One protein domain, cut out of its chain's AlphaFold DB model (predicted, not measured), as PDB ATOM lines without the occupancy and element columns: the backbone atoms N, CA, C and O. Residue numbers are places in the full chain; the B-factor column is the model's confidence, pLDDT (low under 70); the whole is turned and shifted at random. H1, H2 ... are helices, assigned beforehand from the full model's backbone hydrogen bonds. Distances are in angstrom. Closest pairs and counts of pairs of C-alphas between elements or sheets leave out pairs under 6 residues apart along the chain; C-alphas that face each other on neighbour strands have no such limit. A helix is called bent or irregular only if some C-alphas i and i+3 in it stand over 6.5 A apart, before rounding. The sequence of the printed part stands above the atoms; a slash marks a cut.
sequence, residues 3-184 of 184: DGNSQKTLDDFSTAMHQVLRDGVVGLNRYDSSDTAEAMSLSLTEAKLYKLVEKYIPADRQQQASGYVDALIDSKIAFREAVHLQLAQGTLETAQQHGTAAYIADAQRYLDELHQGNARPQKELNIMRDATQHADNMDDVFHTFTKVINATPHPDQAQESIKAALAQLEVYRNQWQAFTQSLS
ATOM      1  N   ASP A   3      15.099  -4.786 -66.393       54.16
ATOM      2  CA  ASP A   3      15.439  -3.803 -65.357       54.16
ATOM      3  C   ASP A   3      14.198  -3.280 -64.614       54.16
ATOM      4  O   ASP A   3      14.265  -2.971 -63.429       54.16
ATOM      5  N   GLY A   4      13.028  -3.274 -65.265       55.03
ATOM      6  CA  GLY A   4      11.783  -2.775 -64.665       55.03
ATOM      7  C   GLY A   4      11.189  -3.679 -63.580       55.03
ATOM      8  O   GLY A   4      10.627  -3.177 -62.610       55.03
ATOM      9  N   ASN A   5      11.337  -5.003 -63.708       62.94
ATOM     10  CA  ASN A   5      10.813  -5.945 -62.711       62.94
ATOM     11  C   ASN A   5      11.703  -5.969 -61.456       62.94
ATOM     12  O   ASN A   5      11.200  -5.966 -60.340       62.94
ATOM     13  N   SER A   6      13.023  -5.892 -61.649       72.94
ATOM     14  CA  SER A   6      14.013  -5.854 -60.567       72.94
ATOM     15  C   SER A   6      13.916  -4.567 -59.741       72.94
ATOM     16  O   SER A   6      13.964  -4.623 -58.514       72.94
ATOM     17  N   GLN A   7      13.718  -3.415 -60.396       78.94
ATOM     18  CA  GLN A   7      13.540  -2.138 -59.702       78.94
ATOM     19  C   GLN A   7      12.259  -2.124 -58.861       78.94
ATOM     20  O   GLN A   7      12.296  -1.746 -57.696       78.94
ATOM     21  N   LYS A   8      11.144  -2.618 -59.413       84.06
ATOM     22  CA  LYS A   8       9.879  -2.713 -58.680       84.06
ATOM     23  C   LYS A   8       9.998  -3.594 -57.430       84.06
ATOM     24  O   LYS A   8       9.516  -3.210 -56.372       84.06
ATOM     25  N   THR A   9      10.662  -4.747 -57.529       84.62
ATOM     26  CA  THR A   9      10.886  -5.633 -56.374       84.62
ATOM     27  C   THR A   9      11.723  -4.962 -55.282       84.62
ATOM     28  O   THR A   9      11.428  -5.139 -54.101       84.62
ATOM     29  N   LEU A  10      12.734  -4.171 -55.656       84.75
ATOM     30  CA  LEU A  10      13.547  -3.404 -54.706       84.75
ATOM     31  C   LEU A  10      12.748  -2.288 -54.025       84.75
ATOM     32  O   LEU A  10      12.862  -2.117 -52.812       84.75
ATOM     33  N   ASP A  11      11.922  -1.563 -54.780       87.88
ATOM     34  CA  ASP A  11      11.067  -0.501 -54.245       87.88
ATOM     35  C   ASP A  11      10.008  -1.076 -53.282       87.88
ATOM     36  O   ASP A  11       9.786  -0.529 -52.196       87.88
ATOM     37  N   ASP A  12       9.407  -2.217 -53.639       88.62
ATOM     38  CA  ASP A  12       8.434  -2.931 -52.808       88.62
ATOM     39  C   ASP A  12       9.099  -3.456 -51.511       88.62
ATOM     40  O   ASP A  12       8.550  -3.277 -50.422       88.62
ATOM     41  N   PHE A  13      10.312  -4.027 -51.592       89.69
ATOM     42  CA  PHE A  13      11.093  -4.458 -50.420       89.69
ATOM     43  C   PHE A  13      11.454  -3.285 -49.502       89.69
ATOM     44  O   PHE A  13      11.226  -3.350 -48.295       89.69
ATOM     45  N   SER A  14      11.985  -2.198 -50.069       88.81
ATOM     46  CA  SER A  14      12.374  -1.000 -49.321       88.81
ATOM     47  C   SER A  14      11.178  -0.388 -48.588       88.81
ATOM     48  O   SER A  14      11.252  -0.101 -47.393       88.81
ATOM     49  N   THR A  15      10.037  -0.271 -49.273       91.00
ATOM     50  CA  THR A  15       8.787   0.238 -48.689       91.00
ATOM     51  C   THR A  15       8.317  -0.639 -47.532       91.00
ATOM     52  O   THR A  15       8.011  -0.125 -46.453       91.00
ATOM     53  N   ALA A  16       8.299  -1.962 -47.720       91.50
ATOM     54  CA  ALA A  16       7.882  -2.895 -46.681       91.50
ATOM     55  C   ALA A  16       8.828  -2.863 -45.470       91.50
ATOM     56  O   ALA A  16       8.369  -2.810 -44.330       91.50
ATOM     57  N   MET A  17      10.143  -2.814 -45.700       91.25
ATOM     58  CA  MET A  17      11.145  -2.701 -44.637       91.25
ATOM     59  C   MET A  17      10.976  -1.399 -43.849       91.25
ATOM     60  O   MET A  17      10.946  -1.424 -42.619       91.25
ATOM     61  N   HIS A  18      10.801  -0.263 -44.529       89.69
ATOM     62  CA  HIS A  18      10.544   1.015 -43.867       89.69
ATOM     63  C   HIS A  18       9.272   0.989 -43.019       89.69
ATOM     64  O   HIS A  18       9.276   1.517 -41.906       89.69
ATOM     65  N   GLN A  19       8.205   0.355 -43.508       89.06
ATOM     66  CA  GLN A  19       6.964   0.206 -42.756       89.06
ATOM     67  C   GLN A  19       7.165  -0.653 -41.501       89.06
ATOM     68  O   GLN A  19       6.765  -0.240 -40.416       89.06
ATOM     69  N   VAL A  20       7.854  -1.796 -41.616       91.06
ATOM     70  CA  VAL A  20       8.175  -2.661 -40.467       91.06
ATOM     71  C   VAL A  20       8.982  -1.908 -39.412       91.06
ATOM     72  O   VAL A  20       8.648  -1.957 -38.231       91.06
ATOM     73  N   LEU A  21      10.010  -1.163 -39.829       87.81
ATOM     74  CA  LEU A  21      10.840  -0.382 -38.912       87.81
ATOM     75  C   LEU A  21      10.070   0.762 -38.246       87.81
ATOM     76  O   LEU A  21      10.350   1.080 -37.093       87.81
ATOM     77  N   ARG A  22       9.112   1.371 -38.952       84.19
ATOM     78  CA  ARG A  22       8.234   2.413 -38.409       84.19
ATOM     79  C   ARG A  22       7.248   1.847 -37.388       84.19
ATOM     80  O   ARG A  22       7.077   2.446 -36.331       84.19
ATOM     81  N   ASP A  23       6.620   0.717 -37.696       80.50
ATOM     82  CA  ASP A  23       5.638   0.073 -36.816       80.50
ATOM     83  C   ASP A  23       6.288  -0.525 -35.562       80.50
ATOM     84  O   ASP A  23       5.645  -0.608 -34.519       80.50
ATOM     85  N   GLY A  24       7.564  -0.907 -35.660       73.38
ATOM     86  CA  GLY A  24       8.384  -1.402 -34.554       73.38
ATOM     87  C   GLY A  24       8.929  -0.324 -33.614       73.38
ATOM     88  O   GLY A  24       9.712  -0.636 -32.715       73.38
ATOM     89  N   VAL A  25       8.579   0.953 -33.812       69.50
ATOM     90  CA  VAL A  25       8.951   2.013 -32.867       69.50
ATOM     91  C   VAL A  25       8.058   1.920 -31.632       69.50
ATOM     92  O   VAL A  25       6.850   2.157 -31.688       69.50
ATOM     93  N   VAL A  26       8.694   1.597 -30.511       64.31
ATOM     94  CA  VAL A  26       8.092   1.515 -29.179       64.31
ATOM     95  C   VAL A  26       7.546   2.884 -28.760       64.31
ATOM     96  O   VAL A  26       8.184   3.914 -28.980       64.31
ATOM     97  N   GLY A  27       6.360   2.899 -28.158       59.12
ATOM     98  CA  GLY A  27       5.695   4.098 -27.640       59.12
ATOM     99  C   GLY A  27       4.757   4.793 -28.633       59.12
ATOM    100  O   GLY A  27       4.172   5.822 -28.299       59.12
ATOM    101  N   LEU A  28       4.576   4.246 -29.843       56.00
ATOM    102  CA  LEU A  28       3.612   4.772 -30.820       56.00
ATOM    103  C   LEU A  28       2.179   4.268 -30.598       56.00
ATOM    104  O   LEU A  28       1.229   4.921 -31.036       56.00
ATOM    105  N   ASN A  29       1.998   3.127 -29.923       57.09
ATOM    106  CA  ASN A  29       0.672   2.583 -29.630       57.09
ATOM    107  C   ASN A  29       0.196   2.979 -28.226       57.09
ATOM    108  O   ASN A  29       0.979   3.127 -27.292       57.09
ATOM    109  N   ARG A  30      -1.127   3.115 -28.064       50.38
ATOM    110  CA  ARG A  30      -1.785   3.622 -26.842       50.38
ATOM    111  C   ARG A  30      -1.411   2.871 -25.552       50.38
ATOM    112  O   ARG A  30      -1.555   3.445 -24.477       50.38
ATOM    113  N   TYR A  31      -0.974   1.616 -25.653       56.88
ATOM    114  CA  TYR A  31      -0.658   0.739 -24.520       56.88
ATOM    115  C   TYR A  31       0.827   0.323 -24.478       56.88
ATOM    116  O   TYR A  31       1.198  -0.595 -23.750       56.88
ATOM    117  N   ASP A  32       1.681   1.001 -25.246       57.97
ATOM    118  CA  ASP A  32       3.087   0.649 -25.490       57.97
ATOM    119  C   ASP A  32       4.060   1.345 -24.524       57.97
ATOM    120  O   ASP A  32       5.078   1.904 -24.920       57.97
ATOM    121  N   SER A  33       3.699   1.390 -23.240       61.09
ATOM    122  CA  SER A  33       4.474   2.080 -22.197       61.09
ATOM    123  C   SER A  33       5.016   1.126 -21.129       61.09
ATOM    124  O   SER A  33       5.194   1.528 -19.981       61.09
ATOM    125  N   SER A  34       5.189  -0.154 -21.465       77.31
ATOM    126  CA  SER A  34       5.715  -1.165 -20.543       77.31
ATOM    127  C   SER A  34       6.836  -1.968 -21.187       77.31
ATOM    128  O   SER A  34       6.811  -2.207 -22.394       77.31
ATOM    129  N   ASP A  35       7.756  -2.460 -20.361       84.06
ATOM    130  CA  ASP A  35       8.859  -3.325 -20.786       84.06
ATOM    131  C   ASP A  35       8.380  -4.568 -21.549       84.06
ATOM    132  O   ASP A  35       9.034  -5.012 -22.493       84.06
ATOM    133  N   THR A  36       7.226  -5.113 -21.154       87.88
ATOM    134  CA  THR A  36       6.580  -6.250 -21.817       87.88
ATOM    135  C   THR A  36       6.060  -5.866 -23.206       87.88
ATOM    136  O   THR A  36       6.180  -6.648 -24.143       87.88
ATOM    137  N   ALA A  37       5.492  -4.665 -23.367       85.62
ATOM    138  CA  ALA A  37       5.032  -4.178 -24.669       85.62
ATOM    139  C   ALA A  37       6.200  -3.922 -25.628       85.62
ATOM    140  O   ALA A  37       6.153  -4.361 -26.777       85.62
ATOM    141  N   GLU A  38       7.288  -3.338 -25.126       87.62
ATOM    142  CA  GLU A  38       8.527  -3.179 -25.882       87.62
ATOM    143  C   GLU A  38       9.103  -4.531 -26.330       87.62
ATOM    144  O   GLU A  38       9.455  -4.693 -27.500       87.62
ATOM    145  N   ALA A  39       9.138  -5.525 -25.435       91.75
ATOM    146  CA  ALA A  39       9.589  -6.876 -25.760       91.75
ATOM    147  C   ALA A  39       8.751  -7.522 -26.877       91.75
ATOM    148  O   ALA A  39       9.309  -8.089 -27.822       91.75
ATOM    149  N   MET A  40       7.422  -7.382 -26.816       91.56
ATOM    150  CA  MET A  40       6.522  -7.849 -27.875       91.56
ATOM    151  C   MET A  40       6.781  -7.124 -29.201       91.56
ATOM    152  O   MET A  40       6.840  -7.769 -30.246       91.56
ATOM    153  N   SER A  41       6.944  -5.798 -29.161       90.81
ATOM    154  CA  SER A  41       7.191  -4.966 -30.344       90.81
ATOM    155  C   SER A  41       8.492  -5.353 -31.048       90.81
ATOM    156  O   SER A  41       8.503  -5.576 -32.261       90.81
ATOM    157  N   LEU A  42       9.583  -5.493 -30.287       92.19
ATOM    158  CA  LEU A  42      10.890  -5.893 -30.809       92.19
ATOM    159  C   LEU A  42      10.838  -7.289 -31.429       92.19
ATOM    160  O   LEU A  42      11.250  -7.452 -32.578       92.19
ATOM    161  N   SER A  43      10.257  -8.259 -30.717       93.69
ATOM    162  CA  SER A  43      10.130  -9.637 -31.202       93.69
ATOM    163  C   SER A  43       9.290  -9.697 -32.484       93.69
ATOM    164  O   SER A  43       9.695 -10.293 -33.478       93.69
ATOM    165  N   LEU A  44       8.150  -8.995 -32.528       93.25
ATOM    166  CA  LEU A  44       7.314  -8.930 -33.731       93.25
ATOM    167  C   LEU A  44       8.031  -8.250 -34.906       93.25
ATOM    168  O   LEU A  44       7.850  -8.647 -36.057       93.25
ATOM    169  N   THR A  45       8.821  -7.213 -34.632       93.00
ATOM    170  CA  THR A  45       9.613  -6.517 -35.654       93.00
ATOM    171  C   THR A  45      10.638  -7.461 -36.270       93.00
ATOM    172  O   THR A  45      10.724  -7.531 -37.495       93.00
ATOM    173  N   GLU A  46      11.354  -8.228 -35.449       93.56
ATOM    174  CA  GLU A  46      12.288  -9.264 -35.903       93.56
ATOM    175  C   GLU A  46      11.585 -10.291 -36.811       93.56
ATOM    176  O   GLU A  46      12.017 -10.503 -37.945       93.56
ATOM    177  N   ALA A  47      10.426 -10.816 -36.393       94.00
ATOM    178  CA  ALA A  47       9.617 -11.743 -37.200       94.00
ATOM    179  C   ALA A  47       9.258 -11.178 -38.581       94.00
ATOM    180  O   ALA A  47       9.398 -11.845 -39.611       94.00
ATOM    181  N   LYS A  48       8.767  -9.932 -38.613       94.19
ATOM    182  CA  LYS A  48       8.383  -9.264 -39.861       94.19
ATOM    183  C   LYS A  48       9.597  -9.077 -40.770       94.19
ATOM    184  O   LYS A  48       9.489  -9.311 -41.971       94.19
ATOM    185  N   LEU A  49      10.750  -8.700 -40.219       94.38
ATOM    186  CA  LEU A  49      11.983  -8.546 -40.990       94.38
ATOM    187  C   LEU A  49      12.439  -9.874 -41.606       94.38
ATOM    188  O   LEU A  49      12.744  -9.896 -42.798       94.38
ATOM    189  N   TYR A  50      12.399 -10.986 -40.868       93.81
ATOM    190  CA  TYR A  50      12.706 -12.297 -41.449       93.81
ATOM    191  C   TYR A  50      11.733 -12.687 -42.566       93.81
ATOM    192  O   TYR A  50      12.175 -13.170 -43.605       93.81
ATOM    193  N   LYS A  51      10.431 -12.396 -42.442       93.19
ATOM    194  CA  LYS A  51       9.475 -12.641 -43.540       93.19
ATOM    195  C   LYS A  51       9.769 -11.811 -44.787       93.19
ATOM    196  O   LYS A  51       9.558 -12.285 -45.903       93.19
ATOM    197  N   LEU A  52      10.284 -10.591 -44.630       94.44
ATOM    198  CA  LEU A  52      10.765  -9.811 -45.771       94.44
ATOM    199  C   LEU A  52      12.011 -10.440 -46.399       94.44
ATOM    200  O   LEU A  52      12.102 -10.478 -47.626       94.44
ATOM    201  N   VAL A  53      12.932 -10.966 -45.585       93.81
ATOM    202  CA  VAL A  53      14.092 -11.721 -46.080       93.81
ATOM    203  C   VAL A  53      13.634 -12.943 -46.877       93.81
ATOM    204  O   VAL A  53      14.031 -13.095 -48.028       93.81
ATOM    205  N   GLU A  54      12.740 -13.763 -46.323       92.50
ATOM    206  CA  GLU A  54      12.196 -14.949 -46.995       92.50
ATOM    207  C   GLU A  54      11.531 -14.615 -48.340       92.50
ATOM    208  O   GLU A  54      11.726 -15.331 -49.323       92.50
ATOM    209  N   LYS A  55      10.756 -13.523 -48.399       93.12
ATOM    210  CA  LYS A  55       9.996 -13.145 -49.598       93.12
ATOM    211  C   LYS A  55      10.858 -12.513 -50.691       93.12
ATOM    212  O   LYS A  55      10.657 -12.805 -51.869       93.12
ATOM    213  N   TYR A  56      11.742 -11.587 -50.325       93.06
ATOM    214  CA  TYR A  56      12.409 -10.708 -51.292       93.06
ATOM    215  C   TYR A  56      13.864 -11.090 -51.569       93.06
ATOM    216  O   TYR A  56      14.415 -10.663 -52.587       93.06
ATOM    217  N   ILE A  57      14.503 -11.878 -50.697       92.00
ATOM    218  CA  ILE A  57      15.918 -12.229 -50.827       92.00
ATOM    219  C   ILE A  57      16.061 -13.648 -51.397       92.00
ATOM    220  O   ILE A  57      15.462 -14.586 -50.867       92.00
ATOM    221  N   PRO A  58      16.878 -13.842 -52.454       92.44
ATOM    222  CA  PRO A  58      17.200 -15.164 -52.983       92.44
ATOM    223  C   PRO A  58      17.797 -16.097 -51.923       92.44
ATOM    224  O   PRO A  58      18.587 -15.660 -51.086       92.44
ATOM    225  N   ALA A  59      17.456 -17.388 -51.985       93.88
ATOM    226  CA  ALA A  59      17.819 -18.382 -50.969       93.88
ATOM    227  C   ALA A  59      19.331 -18.453 -50.665       93.88
ATOM    228  O   ALA A  59      19.716 -18.617 -49.511       93.88
ATOM    229  N   ASP A  60      20.196 -18.254 -51.666       95.81
ATOM    230  CA  ASP A  60      21.661 -18.237 -51.515       95.81
ATOM    231  C   ASP A  60      22.185 -17.041 -50.697       95.81
ATOM    232  O   ASP A  60      23.330 -17.053 -50.251       95.81
ATOM    233  N   ARG A  61      21.350 -16.017 -50.476       94.44
ATOM    234  CA  ARG A  61      21.681 -14.796 -49.724       94.44
ATOM    235  C   ARG A  61      20.851 -14.606 -48.458       94.44
ATOM    236  O   ARG A  61      21.151 -13.697 -47.684       94.44
ATOM    237  N   GLN A  62      19.837 -15.440 -48.221       94.12
ATOM    238  CA  GLN A  62      18.952 -15.307 -47.059       94.12
ATOM    239  C   GLN A  62      19.721 -15.387 -45.741       94.12
ATOM    240  O   GLN A  62      19.494 -14.556 -44.874       94.12
ATOM    241  N   GLN A  63      20.702 -16.285 -45.616       94.88
ATOM    242  CA  GLN A  63      21.509 -16.389 -44.393       94.88
ATOM    243  C   GLN A  63      22.248 -15.082 -44.062       94.88
ATOM    244  O   GLN A  63      22.252 -14.641 -42.915       94.88
ATOM    245  N   GLN A  64      22.853 -14.437 -45.065       95.50
ATOM    246  CA  GLN A  64      23.535 -13.158 -44.867       95.50
ATOM    247  C   GLN A  64      22.537 -12.050 -44.502       95.50
ATOM    248  O   GLN A  64      22.813 -11.242 -43.619       95.50
ATOM    249  N   ALA A  65      21.383 -12.014 -45.172       94.19
ATOM    250  CA  ALA A  65      20.344 -11.027 -44.908       94.19
ATOM    251  C   ALA A  65      19.732 -11.182 -43.508       94.19
ATOM    252  O   ALA A  65      19.586 -10.181 -42.807       94.19
ATOM    253  N   SER A  66      19.462 -12.412 -43.067       93.94
ATOM    254  CA  SER A  66      19.039 -12.709 -41.697       93.94
ATOM    255  C   SER A  66      20.084 -12.253 -40.680       93.94
ATOM    256  O   SER A  66      19.721 -11.606 -39.710       93.94
ATOM    257  N   GLY A  67      21.382 -12.429 -40.953       95.12
ATOM    258  CA  GLY A  67      22.438 -11.896 -40.084       95.12
ATOM    259  C   GLY A  67      22.416 -10.365 -39.918       95.12
ATOM    260  O   GLY A  67      22.802  -9.853 -38.868       95.12
ATOM    261  N   TYR A  68      21.939  -9.608 -40.915       94.31
ATOM    262  CA  TYR A  68      21.721  -8.162 -40.756       94.31
ATOM    263  C   TYR A  68      20.487  -7.840 -39.908       94.31
ATOM    264  O   TYR A  68      20.501  -6.842 -39.184       94.31
ATOM    265  N   VAL A  69      19.438  -8.665 -39.986       93.62
ATOM    266  CA  VAL A  69      18.273  -8.564 -39.095       93.62
ATOM    267  C   VAL A  69      18.715  -8.801 -37.653       93.62
ATOM    268  O   VAL A  69      18.447  -7.949 -36.808       93.62
ATOM    269  N   ASP A  70      19.477  -9.867 -37.403       93.94
ATOM    270  CA  ASP A  70      20.019 -10.205 -36.081       93.94
ATOM    271  C   ASP A  70      20.815  -9.031 -35.506       93.94
ATOM    272  O   ASP A  70      20.512  -8.541 -34.421       93.94
ATOM    273  N   ALA A  71      21.767  -8.497 -36.278       95.12
ATOM    274  CA  ALA A  71      22.606  -7.381 -35.846       95.12
ATOM    275  C   ALA A  71      21.801  -6.105 -35.536       95.12
ATOM    276  O   ALA A  71      22.122  -5.374 -34.594       95.12
ATOM    277  N   LEU A  72      20.751  -5.819 -36.313       92.56
ATOM    278  CA  LEU A  72      19.865  -4.684 -36.057       92.56
ATOM    279  C   LEU A  72      19.085  -4.868 -34.750       92.56
ATOM    280  O   LEU A  72      18.976  -3.923 -33.963       92.56
ATOM    281  N   ILE A  73      18.520  -6.055 -34.535       92.12
ATOM    282  CA  ILE A  73      17.733  -6.362 -33.339       92.12
ATOM    283  C   ILE A  73      18.634  -6.386 -32.107       92.12
ATOM    284  O   ILE A  73      18.323  -5.705 -31.132       92.12
ATOM    285  N   ASP A  74      19.798  -7.029 -32.175       93.62
ATOM    286  CA  ASP A  74      20.789  -7.044 -31.095       93.62
ATOM    287  C   ASP A  74      21.238  -5.624 -30.721       93.62
ATOM    288  O   ASP A  74      21.336  -5.291 -29.540       93.62
ATOM    289  N   SER A  75      21.427  -4.732 -31.703       94.00
ATOM    290  CA  SER A  75      21.736  -3.325 -31.426       94.00
ATOM    291  C   SER A  75      20.602  -2.600 -30.691       94.00
ATOM    292  O   SER A  75      20.883  -1.747 -29.847       94.00
ATOM    293  N   LYS A  76      19.335  -2.897 -31.004       91.25
ATOM    294  CA  LYS A  76      18.177  -2.321 -30.297       91.25
ATOM    295  C   LYS A  76      18.076  -2.859 -28.872       91.25
ATOM    296  O   LYS A  76      17.822  -2.080 -27.956       91.25
ATOM    297  N   ILE A  77      18.323  -4.154 -28.686       91.69
ATOM    298  CA  ILE A  77      18.349  -4.801 -27.371       91.69
ATOM    299  C   ILE A  77      19.455  -4.189 -26.509       91.69
ATOM    300  O   ILE A  77      19.170  -3.728 -25.408       91.69
ATOM    301  N   ALA A  78      20.677  -4.069 -27.031       93.06
ATOM    302  CA  ALA A  78      21.792  -3.467 -26.305       93.06
ATOM    303  C   ALA A  78      21.504  -2.012 -25.885       93.06
ATOM    304  O   ALA A  78      21.832  -1.606 -24.771       93.06
ATOM    305  N   PHE A  79      20.854  -1.224 -26.752       91.06
ATOM    306  CA  PHE A  79      20.427   0.133 -26.404       91.06
ATOM    307  C   PHE A  79      19.406   0.137 -25.260       91.06
ATOM    308  O   PHE A  79      19.577   0.870 -24.285       91.06
ATOM    309  N   ARG A  80      18.369  -0.703 -25.352       89.94
ATOM    310  CA  ARG A  80      17.356  -0.862 -24.300       89.94
ATOM    311  C   ARG A  80      17.988  -1.259 -22.964       89.94
ATOM    312  O   ARG A  80      17.690  -0.659 -21.934       89.94
ATOM    313  N   GLU A  81      18.889  -2.235 -22.976       91.75
ATOM    314  CA  GLU A  81      19.579  -2.701 -21.770       91.75
ATOM    315  C   GLU A  81      20.457  -1.616 -21.142       91.75
ATOM    316  O   GLU A  81      20.446  -1.451 -19.922       91.75
ATOM    317  N   ALA A  82      21.155  -0.818 -21.956       92.75
ATOM    318  CA  ALA A  82      21.925   0.322 -21.465       92.75
ATOM    319  C   ALA A  82      21.029   1.357 -20.759       92.75
ATOM    320  O   ALA A  82      21.388   1.853 -19.688       92.75
ATOM    321  N   VAL A  83      19.844   1.642 -21.314       91.19
ATOM    322  CA  VAL A  83      18.854   2.526 -20.679       91.19
ATOM    323  C   VAL A  83      18.359   1.935 -19.357       91.19
ATOM    324  O   VAL A  83      18.324   2.646 -18.352       91.19
ATOM    325  N   HIS A  84      18.031   0.640 -19.311       91.25
ATOM    326  CA  HIS A  84      17.582  -0.022 -18.081       91.25
ATOM    327  C   HIS A  84      18.644   0.009 -16.979       91.25
ATOM    328  O   HIS A  84      18.322   0.323 -15.832       91.25
ATOM    329  N   LEU A  85      19.905  -0.258 -17.322       95.00
ATOM    330  CA  LEU A  85      21.026  -0.167 -16.385       95.00
ATOM    331  C   LEU A  85      21.184   1.254 -15.839       95.00
ATOM    332  O   LEU A  85      21.315   1.436 -14.630       95.00
ATOM    333  N   GLN A  86      21.110   2.268 -16.704       95.62
ATOM    334  CA  GLN A  86      21.204   3.664 -16.281       95.62
ATOM    335  C   GLN A  86      20.054   4.059 -15.339       95.62
ATOM    336  O   GLN A  86      20.286   4.721 -14.325       95.62
ATOM    337  N   LEU A  87      18.820   3.643 -15.641       93.44
ATOM    338  CA  LEU A  87      17.656   3.910 -14.793       93.44
ATOM    339  C   LEU A  87      17.753   3.193 -13.439       93.44
ATOM    340  O   LEU A  87      17.440   3.788 -12.405       93.44
ATOM    341  N   ALA A  88      18.218   1.942 -13.421       95.56
ATOM    342  CA  ALA A  88      18.417   1.184 -12.189       95.56
ATOM    343  C   ALA A  88      19.516   1.799 -11.312       95.56
ATOM    344  O   ALA A  88      19.318   1.954 -10.106       95.56
ATOM    345  N   GLN A  89      20.623   2.239 -11.917       97.50
ATOM    346  CA  GLN A  89      21.697   2.946 -11.221       97.50
ATOM    347  C   GLN A  89      21.193   4.252 -10.587       97.50
ATOM    348  O   GLN A  89      21.391   4.475  -9.395       97.50
ATOM    349  N   GLY A  90      20.461   5.080 -11.340       97.44
ATOM    350  CA  GLY A  90      19.863   6.308 -10.798       97.44
ATOM    351  C   GLY A  90      18.820   6.040  -9.702       97.44
ATOM    352  O   GLY A  90      18.710   6.802  -8.737       97.44
ATOM    353  N   THR A  91      18.086   4.926  -9.800       96.06
ATOM    354  CA  THR A  91      17.146   4.484  -8.758       96.06
ATOM    355  C   THR A  91      17.883   4.106  -7.477       96.06
ATOM    356  O   THR A  91      17.484   4.540  -6.397       96.06
ATOM    357  N   LEU A  92      18.983   3.356  -7.583       97.81
ATOM    358  CA  LEU A  92      19.828   3.004  -6.445       97.81
ATOM    359  C   LEU A  92      20.434   4.247  -5.785       97.81
ATOM    360  O   LEU A  92      20.372   4.372  -4.565       97.81
ATOM    361  N   GLU A  93      20.960   5.190  -6.564       98.00
ATOM    362  CA  GLU A  93      21.501   6.452  -6.038       98.00
ATOM    363  C   GLU A  93      20.432   7.254  -5.285       98.00
ATOM    364  O   GLU A  93      20.665   7.729  -4.171       98.00
ATOM    365  N   THR A  94      19.223   7.340  -5.844       97.00
ATOM    366  CA  THR A  94      18.081   7.990  -5.183       97.00
ATOM    367  C   THR A  94      17.702   7.265  -3.888       97.00
ATOM    368  O   THR A  94      17.481   7.900  -2.854       97.00
ATOM    369  N   ALA A  95      17.666   5.929  -3.912       97.19
ATOM    370  CA  ALA A  95      17.391   5.106  -2.740       97.19
ATOM    371  C   ALA A  95      18.456   5.290  -1.647       97.19
ATOM    372  O   ALA A  95      18.112   5.372  -0.472       97.19
ATOM    373  N   GLN A  96      19.733   5.410  -2.011       97.69
ATOM    374  CA  GLN A  96      20.825   5.656  -1.065       97.69
ATOM    375  C   GLN A  96      20.722   7.034  -0.397       97.69
ATOM    376  O   GLN A  96      21.081   7.171   0.771       97.69
ATOM    377  N   GLN A  97      20.221   8.048  -1.108       96.81
ATOM    378  CA  GLN A  97      20.080   9.408  -0.577       96.81
ATOM    379  C   GLN A  97      18.819   9.602   0.276       96.81
ATOM    380  O   GLN A  97      18.835  10.369   1.240       96.81
ATOM    381  N   HIS A  98      17.713   8.952  -0.096       96.50
ATOM    382  CA  HIS A  98      16.380   9.284   0.426       96.50
ATOM    383  C   HIS A  98      15.546   8.074   0.865       96.50
ATOM    384  O   HIS A  98      14.450   8.240   1.400       96.50
ATOM    385  N   GLY A  99      16.027   6.861   0.617       94.06
ATOM    386  CA  GLY A  99      15.288   5.624   0.820       94.06
ATOM    387  C   GLY A  99      15.427   5.017   2.212       94.06
ATOM    388  O   GLY A  99      16.261   5.395   3.034       94.06
ATOM    389  N   THR A 100      14.598   4.008   2.462       97.81
ATOM    390  CA  THR A 100      14.756   3.107   3.606       97.81
ATOM    391  C   THR A 100      15.800   2.033   3.294       97.81
ATOM    392  O   THR A 100      16.087   1.751   2.132       97.81
ATOM    393  N   ALA A 101      16.318   1.355   4.324       96.88
ATOM    394  CA  ALA A 101      17.236   0.228   4.135       96.88
ATOM    395  C   ALA A 101      16.642  -0.888   3.251       96.88
ATOM    396  O   ALA A 101      17.358  -1.484   2.450       96.88
ATOM    397  N   ALA A 102      15.331  -1.135   3.360       96.69
ATOM    398  CA  ALA A 102      14.631  -2.089   2.503       96.69
ATOM    399  C   ALA A 102      14.635  -1.638   1.034       96.69
ATOM    400  O   ALA A 102      14.975  -2.422   0.156       96.69
ATOM    401  N   TYR A 103      14.349  -0.359   0.773       96.00
ATOM    402  CA  TYR A 103      14.335   0.170  -0.590       96.00
ATOM    403  C   TYR A 103      15.727   0.170  -1.243       96.00
ATOM    404  O   TYR A 103      15.852  -0.148  -2.421       96.00
ATOM    405  N   ILE A 104      16.783   0.450  -0.472       97.94
ATOM    406  CA  ILE A 104      18.174   0.337  -0.945       97.94
ATOM    407  C   ILE A 104      18.494  -1.110  -1.344       97.94
ATOM    408  O   ILE A 104      19.051  -1.337  -2.416       97.94
ATOM    409  N   ALA A 105      18.132  -2.084  -0.504       97.75
ATOM    410  CA  ALA A 105      18.372  -3.498  -0.788       97.75
ATOM    411  C   ALA A 105      17.610  -3.974  -2.037       97.75
ATOM    412  O   ALA A 105      18.156  -4.726  -2.845       97.75
ATOM    413  N   ASP A 106      16.376  -3.503  -2.223       95.62
ATOM    414  CA  ASP A 106      15.568  -3.807  -3.405       95.62
ATOM    415  C   ASP A 106      16.175  -3.215  -4.682       95.62
ATOM    416  O   ASP A 106      16.319  -3.931  -5.674       95.62
ATOM    417  N   ALA A 107      16.589  -1.944  -4.649       96.56
ATOM    418  CA  ALA A 107      17.219  -1.282  -5.789       96.56
ATOM    419  C   ALA A 107      18.561  -1.929  -6.171       96.56
ATOM    420  O   ALA A 107      18.820  -2.146  -7.354       96.56
ATOM    421  N   GLN A 108      19.387  -2.295  -5.182       97.81
ATOM    422  CA  GLN A 108      20.653  -2.993  -5.422       97.81
ATOM    423  C   GLN A 108      20.418  -4.359  -6.066       97.81
ATOM    424  O   GLN A 108      21.035  -4.682  -7.075       97.81
ATOM    425  N   ARG A 109      19.486  -5.146  -5.516       97.38
ATOM    426  CA  ARG A 109      19.137  -6.458  -6.064       97.38
ATOM    427  C   ARG A 109      18.658  -6.358  -7.510       97.38
ATOM    428  O   ARG A 109      19.078  -7.161  -8.333       97.38
ATOM    429  N   TYR A 110      17.810  -5.381  -7.828       94.94
ATOM    430  CA  TYR A 110      17.340  -5.185  -9.198       94.94
ATOM    431  C   TYR A 110      18.482  -4.825 -10.163       94.94
ATOM    432  O   TYR A 110      18.548  -5.360 -11.270       94.94
ATOM    433  N   LEU A 111      19.413  -3.964  -9.740       97.12
ATOM    434  CA  LEU A 111      20.603  -3.636 -10.527       97.12
ATOM    435  C   LEU A 111      21.496  -4.869 -10.753       97.12
ATOM    436  O   LEU A 111      21.949  -5.105 -11.875       97.12
ATOM    437  N   ASP A 112      21.699  -5.690  -9.721       97.75
ATOM    438  CA  ASP A 112      22.466  -6.936  -9.824       97.75
ATOM    439  C   ASP A 112      21.795  -7.932 -10.785       97.75
ATOM    440  O   ASP A 112      22.470  -8.573 -11.594       97.75
ATOM    441  N   GLU A 113      20.464  -8.045 -10.742       96.06
ATOM    442  CA  GLU A 113      19.691  -8.867 -11.677       96.06
ATOM    443  C   GLU A 113      19.855  -8.393 -13.127       96.06
ATOM    444  O   GLU A 113      20.028  -9.234 -14.012       96.06
ATOM    445  N   LEU A 114      19.851  -7.077 -13.381       94.81
ATOM    446  CA  LEU A 114      20.081  -6.515 -14.719       94.81
ATOM    447  C   LEU A 114      21.485  -6.833 -15.239       94.81
ATOM    448  O   LEU A 114      21.638  -7.258 -16.386       94.81
ATOM    449  N   HIS A 115      22.510  -6.688 -14.395       95.31
ATOM    450  CA  HIS A 115      23.887  -7.037 -14.753       95.31
ATOM    451  C   HIS A 115      24.057  -8.517 -15.110       95.31
ATOM    452  O   HIS A 115      24.911  -8.859 -15.926       95.31
ATOM    453  N   GLN A 116      23.256  -9.394 -14.509       95.31
ATOM    454  CA  GLN A 116      23.296 -10.833 -14.759       95.31
ATOM    455  C   GLN A 116      22.406 -11.283 -15.927       95.31
ATOM    456  O   GLN A 116      22.351 -12.480 -16.204       95.31
ATOM    457  N   GLY A 117      21.673 -10.376 -16.584       92.81
ATOM    458  CA  GLY A 117      20.698 -10.762 -17.611       92.81
ATOM    459  C   GLY A 117      19.442 -11.437 -17.047       92.81
ATOM    460  O   GLY A 117      18.704 -12.104 -17.770       92.81
ATOM    461  N   ASN A 118      19.214 -11.322 -15.737       93.00
ATOM    462  CA  ASN A 118      18.205 -12.070 -14.992       93.00
ATOM    463  C   ASN A 118      17.017 -11.217 -14.549       93.00
ATOM    464  O   ASN A 118      16.065 -11.766 -13.974       93.00
ATOM    465  N   ALA A 119      17.047  -9.912 -14.814       91.94
ATOM    466  CA  ALA A 119      15.924  -9.044 -14.521       91.94
ATOM    467  C   ALA A 119      14.709  -9.455 -15.358       91.94
ATOM    468  O   ALA A 119      14.821  -9.917 -16.500       91.94
ATOM    469  N   ARG A 120      13.516  -9.265 -14.792       89.56
ATOM    470  CA  ARG A 120      12.251  -9.607 -15.456       89.56
ATOM    471  C   ARG A 120      12.162  -9.061 -16.898       89.56
ATOM    472  O   ARG A 120      11.884  -9.869 -17.781       89.56
ATOM    473  N   PRO A 121      12.467  -7.780 -17.185       89.88
ATOM    474  CA  PRO A 121      12.386  -7.236 -18.547       89.88
ATOM    475  C   PRO A 121      13.298  -7.915 -19.576       89.88
ATOM    476  O   PRO A 121      13.015  -7.843 -20.773       89.88
ATOM    477  N   GLN A 122      14.399  -8.531 -19.137       93.75
ATOM    478  CA  GLN A 122      15.318  -9.290 -19.996       93.75
ATOM    479  C   GLN A 122      14.793 -10.709 -20.221       93.75
ATOM    480  O   GLN A 122      14.751 -11.181 -21.352       93.75
ATOM    481  N   LYS A 123      14.294 -11.362 -19.165       94.12
ATOM    482  CA  LYS A 123      13.664 -12.688 -19.268       94.12
ATOM    483  C   LYS A 123      12.452 -12.683 -20.194       94.12
ATOM    484  O   LYS A 123      12.324 -13.575 -21.023       94.12
ATOM    485  N   GLU A 124      11.573 -11.691 -20.059       93.56
ATOM    486  CA  GLU A 124      10.389 -11.566 -20.915       93.56
ATOM    487  C   GLU A 124      10.776 -11.394 -22.385       93.56
ATOM    488  O   GLU A 124      10.252 -12.109 -23.235       93.56
ATOM    489  N   LEU A 125      11.735 -10.506 -22.668       94.06
ATOM    490  CA  LEU A 125      12.274 -10.307 -24.011       94.06
ATOM    491  C   LEU A 125      12.855 -11.600 -24.584       94.06
ATOM    492  O   LEU A 125      12.474 -11.979 -25.685       94.06
ATOM    493  N   ASN A 126      13.712 -12.298 -23.839       94.38
ATOM    494  CA  ASN A 126      14.340 -13.531 -24.315       94.38
ATOM    495  C   ASN A 126      13.293 -14.600 -24.656       94.38
ATOM    496  O   ASN A 126      13.332 -15.163 -25.742       94.38
ATOM    497  N   ILE A 127      12.295 -14.810 -23.790       94.88
ATOM    498  CA  ILE A 127      11.216 -15.780 -24.050       94.88
ATOM    499  C   ILE A 127      10.429 -15.413 -25.315       94.88
ATOM    500  O   ILE A 127      10.104 -16.284 -26.122       94.88
ATOM    501  N   MET A 128      10.082 -14.134 -25.482       95.31
ATOM    502  CA  MET A 128       9.310 -13.674 -26.639       95.31
ATOM    503  C   MET A 128      10.118 -13.761 -27.937       95.31
ATOM    504  O   MET A 128       9.582 -14.166 -28.972       95.31
ATOM    505  N   ARG A 129      11.407 -13.431 -27.874       93.25
ATOM    506  CA  ARG A 129      12.327 -13.494 -29.005       93.25
ATOM    507  C   ARG A 129      12.552 -14.934 -29.458       93.25
ATOM    508  O   ARG A 129      12.330 -15.236 -30.628       93.25
ATOM    509  N   ASP A 130      12.862 -15.831 -28.521       93.31
ATOM    510  CA  ASP A 130      13.061 -17.262 -28.779       93.31
ATOM    511  C   ASP A 130      11.832 -17.885 -29.445       93.31
ATOM    512  O   ASP A 130      11.952 -18.641 -30.411       93.31
ATOM    513  N   ALA A 131      10.637 -17.523 -28.961       93.12
ATOM    514  CA  ALA A 131       9.383 -17.974 -29.547       93.12
ATOM    515  C   ALA A 131       9.222 -17.503 -30.996       93.12
ATOM    516  O   ALA A 131       8.631 -18.218 -31.793       93.12
ATOM    517  N   THR A 132       9.738 -16.321 -31.335       90.31
ATOM    518  CA  THR A 132       9.513 -15.672 -32.629       90.31
ATOM    519  C   THR A 132      10.538 -16.066 -33.692       90.31
ATOM    520  O   THR A 132      10.168 -16.290 -34.842       90.31
ATOM    521  N   GLN A 133      11.816 -16.186 -33.323       79.75
ATOM    522  CA  GLN A 133      12.928 -16.417 -34.255       79.75
ATOM    523  C   GLN A 133      12.810 -17.735 -35.046       79.75
ATOM    524  O   GLN A 133      13.327 -17.841 -36.154       79.75
ATOM    525  N   HIS A 134      12.092 -18.722 -34.505       69.38
ATOM    526  CA  HIS A 134      11.919 -20.053 -35.102       69.38
ATOM    527  C   HIS A 134      10.443 -20.389 -35.368       69.38
ATOM    528  O   HIS A 134      10.068 -21.559 -35.453       69.38
ATOM    529  N   ALA A 135       9.578 -19.375 -35.429       81.06
ATOM    530  CA  ALA A 135       8.143 -19.583 -35.518       81.06
ATOM    531  C   ALA A 135       7.684 -19.930 -36.938       81.06
ATOM    532  O   ALA A 135       7.566 -19.059 -37.800       81.06
ATOM    533  N   ASP A 136       7.276 -21.181 -37.135       80.62
ATOM    534  CA  ASP A 136       6.461 -21.570 -38.292       80.62
ATOM    535  C   ASP A 136       4.987 -21.157 -38.121       80.62
ATOM    536  O   ASP A 136       4.254 -20.995 -39.098       80.62
ATOM    537  N   ASN A 137       4.548 -20.962 -36.871       88.50
ATOM    538  CA  ASN A 137       3.176 -20.631 -36.506       88.50
ATOM    539  C   ASN A 137       3.119 -19.433 -35.550       88.50
ATOM    540  O   ASN A 137       3.431 -19.543 -34.363       88.50
ATOM    541  N   MET A 138       2.652 -18.288 -36.050       92.50
ATOM    542  CA  MET A 138       2.563 -17.073 -35.238       92.50
ATOM    543  C   MET A 138       1.472 -17.142 -34.154       92.50
ATOM    544  O   MET A 138       1.551 -16.415 -33.163       92.50
ATOM    545  N   ASP A 139       0.484 -18.031 -34.274       93.38
ATOM    546  CA  ASP A 139      -0.517 -18.206 -33.215       93.38
ATOM    547  C   ASP A 139       0.119 -18.777 -31.936       93.38
ATOM    548  O   ASP A 139      -0.208 -18.333 -30.829       93.38
ATOM    549  N   ASP A 140       1.099 -19.678 -32.073       93.94
ATOM    550  CA  ASP A 140       1.864 -20.224 -30.943       93.94
ATOM    551  C   ASP A 140       2.763 -19.158 -30.295       93.94
ATOM    552  O   ASP A 140       2.905 -19.108 -29.065       93.94
ATOM    553  N   VAL A 141       3.307 -18.241 -31.102       95.00
ATOM    554  CA  VAL A 141       4.055 -17.069 -30.617       95.00
ATOM    555  C   VAL A 141       3.157 -16.183 -29.768       95.00
ATOM    556  O   VAL A 141       3.473 -15.893 -28.613       95.00
ATOM    557  N   PHE A 142       1.987 -15.802 -30.282       96.12
ATOM    558  CA  PHE A 142       1.068 -14.956 -29.527       96.12
ATOM    559  C   PHE A 142       0.501 -15.655 -28.287       96.12
ATOM    560  O   PHE A 142       0.220 -15.001 -27.276       96.12
ATOM    561  N   HIS A 143       0.347 -16.978 -28.324       96.06
ATOM    562  CA  HIS A 143       0.015 -17.757 -27.139       96.06
ATOM    563  C   HIS A 143       1.143 -17.705 -26.093       96.06
ATOM    564  O   HIS A 143       0.876 -17.535 -24.899       96.06
ATOM    565  N   THR A 144       2.403 -17.767 -26.524       96.00
ATOM    566  CA  THR A 144       3.568 -17.583 -25.646       96.00
ATOM    567  C   THR A 144       3.600 -16.179 -25.043       96.00
ATOM    568  O   THR A 144       3.769 -16.043 -23.832       96.00
ATOM    569  N   PHE A 145       3.317 -15.136 -25.827       95.56
ATOM    570  CA  PHE A 145       3.260 -13.761 -25.316       95.56
ATOM    571  C   PHE A 145       2.163 -13.618 -24.254       95.56
ATOM    572  O   PHE A 145       2.391 -13.041 -23.194       95.56
ATOM    573  N   THR A 146       0.999 -14.233 -24.486       96.25
ATOM    574  CA  THR A 146      -0.099 -14.288 -23.506       96.25
ATOM    575  C   THR A 146       0.350 -14.923 -22.186       96.25
ATOM    576  O   THR A 146       0.027 -14.412 -21.112       96.25
ATOM    577  N   LYS A 147       1.110 -16.026 -22.242       95.56
ATOM    578  CA  LYS A 147       1.661 -16.678 -21.042       95.56
ATOM    579  C   LYS A 147       2.613 -15.758 -20.284       95.56
ATOM    580  O   LYS A 147       2.496 -15.665 -19.067       95.56
ATOM    581  N   VAL A 148       3.509 -15.069 -20.991       94.75
ATOM    582  CA  VAL A 148       4.462 -14.133 -20.377       94.75
ATOM    583  C   VAL A 148       3.733 -12.977 -19.690       94.75
ATOM    584  O   VAL A 148       3.991 -12.709 -18.521       94.75
ATOM    585  N   ILE A 149       2.756 -12.356 -20.360       92.88
ATOM    586  CA  ILE A 149       1.954 -11.264 -19.786       92.88
ATOM    587  C   ILE A 149       1.245 -11.717 -18.500       92.88
ATOM    588  O   ILE A 149       1.300 -11.034 -17.477       92.88
ATOM    589  N   ASN A 150       0.614 -12.893 -18.525       91.25
ATOM    590  CA  ASN A 150      -0.118 -13.427 -17.373       91.25
ATOM    591  C   ASN A 150       0.793 -13.915 -16.234       91.25
ATOM    592  O   ASN A 150       0.317 -14.085 -15.115       91.25
ATOM    593  N   ALA A 151       2.090 -14.113 -16.487       89.88
ATOM    594  CA  ALA A 151       3.084 -14.451 -15.468       89.88
ATOM    595  C   ALA A 151       3.621 -13.221 -14.703       89.88
ATOM    596  O   ALA A 151       4.554 -13.348 -13.910       89.88
ATOM    597  N   THR A 152       3.035 -12.036 -14.918       82.06
ATOM    598  CA  THR A 152       3.360 -10.807 -14.180       82.06
ATOM    599  C   THR A 152       3.237 -11.027 -12.658       82.06
ATOM    600  O   THR A 152       2.165 -11.422 -12.190       82.06
ATOM    601  N   PRO A 153       4.293 -10.757 -11.859       78.06
ATOM    602  CA  PRO A 153       4.240 -10.872 -10.401       78.06
ATOM    603  C   PRO A 153       3.176  -9.968  -9.769       78.06
ATOM    604  O   PRO A 153       2.892  -8.888 -10.279       78.06
ATOM    605  N   HIS A 154       2.631 -10.393  -8.624       76.69
ATOM    606  CA  HIS A 154       1.535  -9.706  -7.925       76.69
ATOM    607  C   HIS A 154       0.353  -9.365  -8.854       76.69
ATOM    608  O   HIS A 154      -0.053  -8.204  -8.941       76.69
ATOM    609  N   PRO A 155      -0.226 -10.365  -9.547       69.62
ATOM    610  CA  PRO A 155      -1.215 -10.136 -10.600       69.62
ATOM    611  C   PRO A 155      -2.447  -9.369 -10.109       69.62
ATOM    612  O   PRO A 155      -2.978  -8.545 -10.847       69.62
ATOM    613  N   ASP A 156      -2.849  -9.551  -8.848       76.38
ATOM    614  CA  ASP A 156      -3.962  -8.814  -8.229       76.38
ATOM    615  C   ASP A 156      -3.716  -7.299  -8.170       76.38
ATOM    616  O   ASP A 156      -4.653  -6.510  -8.247       76.38
ATOM    617  N   GLN A 157      -2.453  -6.886  -8.062       78.75
ATOM    618  CA  GLN A 157      -2.033  -5.483  -8.034       78.75
ATOM    619  C   GLN A 157      -1.698  -4.951  -9.436       78.75
ATOM    620  O   GLN A 157      -1.667  -3.740  -9.641       78.75
ATOM    621  N   ALA A 158      -1.473  -5.844 -10.403       80.94
ATOM    622  CA  ALA A 158      -1.054  -5.529 -11.767       80.94
ATOM    623  C   ALA A 158      -2.166  -5.721 -12.819       80.94
ATOM    624  O   ALA A 158      -1.881  -5.695 -14.017       80.94
ATOM    625  N   GLN A 159      -3.427  -5.909 -12.407       85.25
ATOM    626  CA  GLN A 159      -4.535  -6.256 -13.312       85.25
ATOM    627  C   GLN A 159      -4.696  -5.279 -14.484       85.25
ATOM    628  O   GLN A 159      -4.852  -5.711 -15.626       85.25
ATOM    629  N   GLU A 160      -4.611  -3.971 -14.234       84.56
ATOM    630  CA  GLU A 160      -4.730  -2.965 -15.298       84.56
ATOM    631  C   GLU A 160      -3.539  -3.004 -16.266       84.56
ATOM    632  O   GLU A 160      -3.727  -2.877 -17.476       84.56
ATOM    633  N   SER A 161      -2.325  -3.262 -15.772       82.50
ATOM    634  CA  SER A 161      -1.137  -3.437 -16.615       82.50
ATOM    635  C   SER A 161      -1.232  -4.700 -17.472       82.50
ATOM    636  O   SER A 161      -0.961  -4.647 -18.670       82.50
ATOM    637  N   ILE A 162      -1.684  -5.816 -16.890       88.00
ATOM    638  CA  ILE A 162      -1.932  -7.076 -17.607       88.00
ATOM    639  C   ILE A 162      -2.975  -6.853 -18.706       88.00
ATOM    640  O   ILE A 162      -2.760  -7.221 -19.859       88.00
ATOM    641  N   LYS A 163      -4.089  -6.190 -18.381       88.81
ATOM    642  CA  LYS A 163      -5.154  -5.869 -19.336       88.81
ATOM    643  C   LYS A 163      -4.661  -4.976 -20.474       88.81
ATOM    644  O   LYS A 163      -4.993  -5.235 -21.629       88.81
ATOM    645  N   ALA A 164      -3.867  -3.951 -20.166       86.31
ATOM    646  CA  ALA A 164      -3.266  -3.081 -21.173       86.31
ATOM    647  C   ALA A 164      -2.310  -3.858 -22.094       86.31
ATOM    648  O   ALA A 164      -2.396  -3.721 -23.313       86.31
ATOM    649  N   ALA A 165      -1.465  -4.728 -21.535       88.69
ATOM    650  CA  ALA A 165      -0.551  -5.564 -22.310       88.69
ATOM    651  C   ALA A 165      -1.297  -6.562 -23.214       88.69
ATOM    652  O   ALA A 165      -0.940  -6.714 -24.380       88.69
ATOM    653  N   LEU A 166      -2.377  -7.188 -22.733       92.56
ATOM    654  CA  LEU A 166      -3.226  -8.054 -23.560       92.56
ATOM    655  C   LEU A 166      -3.931  -7.273 -24.681       92.56
ATOM    656  O   LEU A 166      -4.007  -7.753 -25.808       92.56
ATOM    657  N   ALA A 167      -4.404  -6.053 -24.411       90.56
ATOM    658  CA  ALA A 167      -4.973  -5.195 -25.451       90.56
ATOM    659  C   ALA A 167      -3.926  -4.817 -26.515       90.56
ATOM    660  O   ALA A 167      -4.233  -4.800 -27.708       90.56
ATOM    661  N   GLN A 168      -2.684  -4.555 -26.097       89.81
ATOM    662  CA  GLN A 168      -1.569  -4.299 -27.007       89.81
ATOM    663  C   GLN A 168      -1.214  -5.536 -27.842       89.81
ATOM    664  O   GLN A 168      -0.956  -5.413 -29.039       89.81
ATOM    665  N   LEU A 169      -1.263  -6.729 -27.246       92.62
ATOM    666  CA  LEU A 169      -1.050  -7.985 -27.962       92.62
ATOM    667  C   LEU A 169      -2.046  -8.149 -29.119       92.62
ATOM    668  O   LEU A 169      -1.637  -8.543 -30.207       92.62
ATOM    669  N   GLU A 170      -3.318  -7.780 -28.944       92.62
ATOM    670  CA  GLU A 170      -4.287  -7.842 -30.050       92.62
ATOM    671  C   GLU A 170      -4.013  -6.824 -31.158       92.62
ATOM    672  O   GLU A 170      -4.216  -7.119 -32.338       92.62
ATOM    673  N   VAL A 171      -3.490  -5.641 -30.822       90.38
ATOM    674  CA  VAL A 171      -2.996  -4.699 -31.841       90.38
ATOM    675  C   VAL A 171      -1.883  -5.356 -32.656       90.38
ATOM    676  O   VAL A 171      -1.914  -5.313 -33.885       90.38
ATOM    677  N   TYR A 172      -0.942  -6.025 -31.993       91.56
ATOM    678  CA  TYR A 172       0.154  -6.738 -32.643       91.56
ATOM    679  C   TYR A 172      -0.308  -7.926 -33.494       91.56
ATOM    680  O   TYR A 172       0.213  -8.106 -34.599       91.56
ATOM    681  N   ARG A 173      -1.339  -8.669 -33.070       93.75
ATOM    682  CA  ARG A 173      -1.972  -9.701 -33.913       93.75
ATOM    683  C   ARG A 173      -2.536  -9.113 -35.201       93.75
ATOM    684  O   ARG A 173      -2.239  -9.612 -36.285       93.75
ATOM    685  N   ASN A 174      -3.288  -8.019 -35.100       92.00
ATOM    686  CA  ASN A 174      -3.866  -7.350 -36.267       92.00
ATOM    687  C   ASN A 174      -2.781  -6.798 -37.202       92.00
ATOM    688  O   ASN A 174      -2.880  -6.937 -38.419       92.00
ATOM    689  N   GLN A 175      -1.720  -6.208 -36.645       90.94
ATOM    690  CA  GLN A 175      -0.585  -5.731 -37.433       90.94
ATOM    691  C   GLN A 175       0.134  -6.870 -38.163       90.94
ATOM    692  O   GLN A 175       0.545  -6.691 -39.307       90.94
ATOM    693  N   TRP A 176       0.299  -8.033 -37.528       93.06
ATOM    694  CA  TRP A 176       0.864  -9.214 -38.178       93.06
ATOM    695  C   TRP A 176      -0.017  -9.717 -39.325       93.06
ATOM    696  O   TRP A 176       0.476  -9.966 -40.425       93.06
ATOM    697  N   GLN A 177      -1.328  -9.815 -39.104       93.19
ATOM    698  CA  GLN A 177      -2.274 -10.227 -40.142       93.19
ATOM    699  C   GLN A 177      -2.257  -9.263 -41.335       93.19
ATOM    700  O   GLN A 177      -2.096  -9.698 -42.471       93.19
ATOM    701  N   ALA A 178      -2.333  -7.955 -41.088       91.69
ATOM    702  CA  ALA A 178      -2.260  -6.949 -42.146       91.69
ATOM    703  C   ALA A 178      -0.923  -7.007 -42.908       91.69
ATOM    704  O   ALA A 178      -0.897  -6.925 -44.137       91.69
ATOM    705  N   PHE A 179       0.185  -7.204 -42.190       92.75
ATOM    706  CA  PHE A 179       1.507  -7.367 -42.787       92.75
ATOM    707  C   PHE A 179       1.566  -8.595 -43.703       92.75
ATOM    708  O   PHE A 179       1.890  -8.458 -44.879       92.75
ATOM    709  N   THR A 180       1.197  -9.778 -43.213       91.94
ATOM    710  CA  THR A 180       1.221 -11.015 -44.015       91.94
ATOM    711  C   THR A 180       0.295 -10.944 -45.235       91.94
ATOM    712  O   THR A 180       0.675 -11.402 -46.310       91.94
ATOM    713  N   GLN A 181      -0.860 -10.279 -45.121       91.38
ATOM    714  CA  GLN A 181      -1.748 -10.000 -46.255       91.38
ATOM    715  C   GLN A 181      -1.097  -9.084 -47.297       91.38
ATOM    716  O   GLN A 181      -1.229  -9.336 -48.488       91.38
ATOM    717  N   SER A 182      -0.352  -8.058 -46.871       88.88
ATOM    718  CA  SER A 182       0.407  -7.197 -47.794       88.88
ATOM    719  C   SER A 182       1.559  -7.925 -48.497       88.88
ATOM    720  O   SER A 182       2.072  -7.454 -49.513       88.88
ATOM    721  N   LEU A 183       1.982  -9.074 -47.953       86.12
ATOM    722  CA  LEU A 183       2.999  -9.924 -48.555       86.12
ATOM    723  C   LEU A 183       2.434 -10.968 -49.529       86.12
ATOM    724  O   LEU A 183       3.233 -11.590 -50.231       86.12
ATOM    725  N   SER A 184       1.118 -11.158 -49.579       73.69
ATOM    726  CA  SER A 184       0.455 -12.057 -50.536       73.69
ATOM    727  C   SER A 184       0.350 -11.416 -51.919       73.69
ATOM    728  O   SER A 184       0.461 -12.167 -52.911       73.69
TER     729      SER A 184
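This is residues 3 to 184 of the 184 residues of an uncharacterized protein of Erwinia gerundensis (UniProt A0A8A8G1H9). The model is a long rod of helices laid nearly lengthwise: H2 is in the middle of an up-and-down bundle of H2, H3, H5, H6 and H7, in which each helix runs against the one before it. H3, the longest helix, runs beyond this bundle at one end, where H4 folds back along it; H1 packs on H2, and its residues 3 to 8 stick out at the other end. The printed part has 182 residues with seven named helices, H1 to H7 in order, and no named strand; the class is all helix. It is only just compact, close to loose, with a radius of gyration of the C-alphas of 18.9 A, and spans 69 by 30 by 25 A.

H3, residues 59 to 98, touches H2, residues 35 to 56, with residues 62 to 73 alone; the closest C-alphas, of Val 53 and Gln 62, are 6.1 A apart, and this hairpin has a shallow tilt of 12 degrees. With residues 84 to 96 alone H3 touches H4, residues 101 to 115, in another hairpin; the closest C-alphas, of Leu 92 and Ala 107, are 5.1 A apart. H2 is the hub, touching four helices. It touches H5, residues 120 to 133, running the same way at a shallow tilt of 19 degrees; the closest C-alphas, of Ala 39 and Leu 125, are 4.7 A apart. It touches H7, residues 159 to 182, the same way, closest at the C-alphas of Ala 37 and Ala 165, 6.2 A. It touches H1, residues 3 to 23, in a hairpin, closest at the C-alphas of Val 20 and Thr 45, 6.3 A. H6, residues 138 to 150, forms hairpins with H5 and with H7; the closest C-alphas are those of Ala 131 and Val 141, 5.5 A, and of Ile 149 and Ile 162, 6.1 A. H1 and H3 are apart. Every O i to N i+4 pair is within hydrogen-bond range in H1, H2, H4, H6 and H7; in H3 it is 34 of 36, in H5 9 of 10.

H3 is 58.4 A long, from C-alpha 59 at (17.819, -18.382, -50.969) to C-alpha 98 at (16.380, 9.284, 0.426); it is irregular, with C-alphas 60 and 63 7.4 A apart. H7 is 34.8 A, H2 31.6 A and H1 30.4 A; H4, H5 and H6 are 21.3, 20.0 and 18.4 A. H1 begins at C-alpha 3 (15.439, -3.803, -65.357).

The C-alphas farthest apart, of Asp 3 and Ala 101, are 69.6 A apart. The printed part has no cut. The link from H1 to H2 is long, with 11 residues. The pLDDT is under 70 at residues 3 to 5, 25 to 33, 134 and 155.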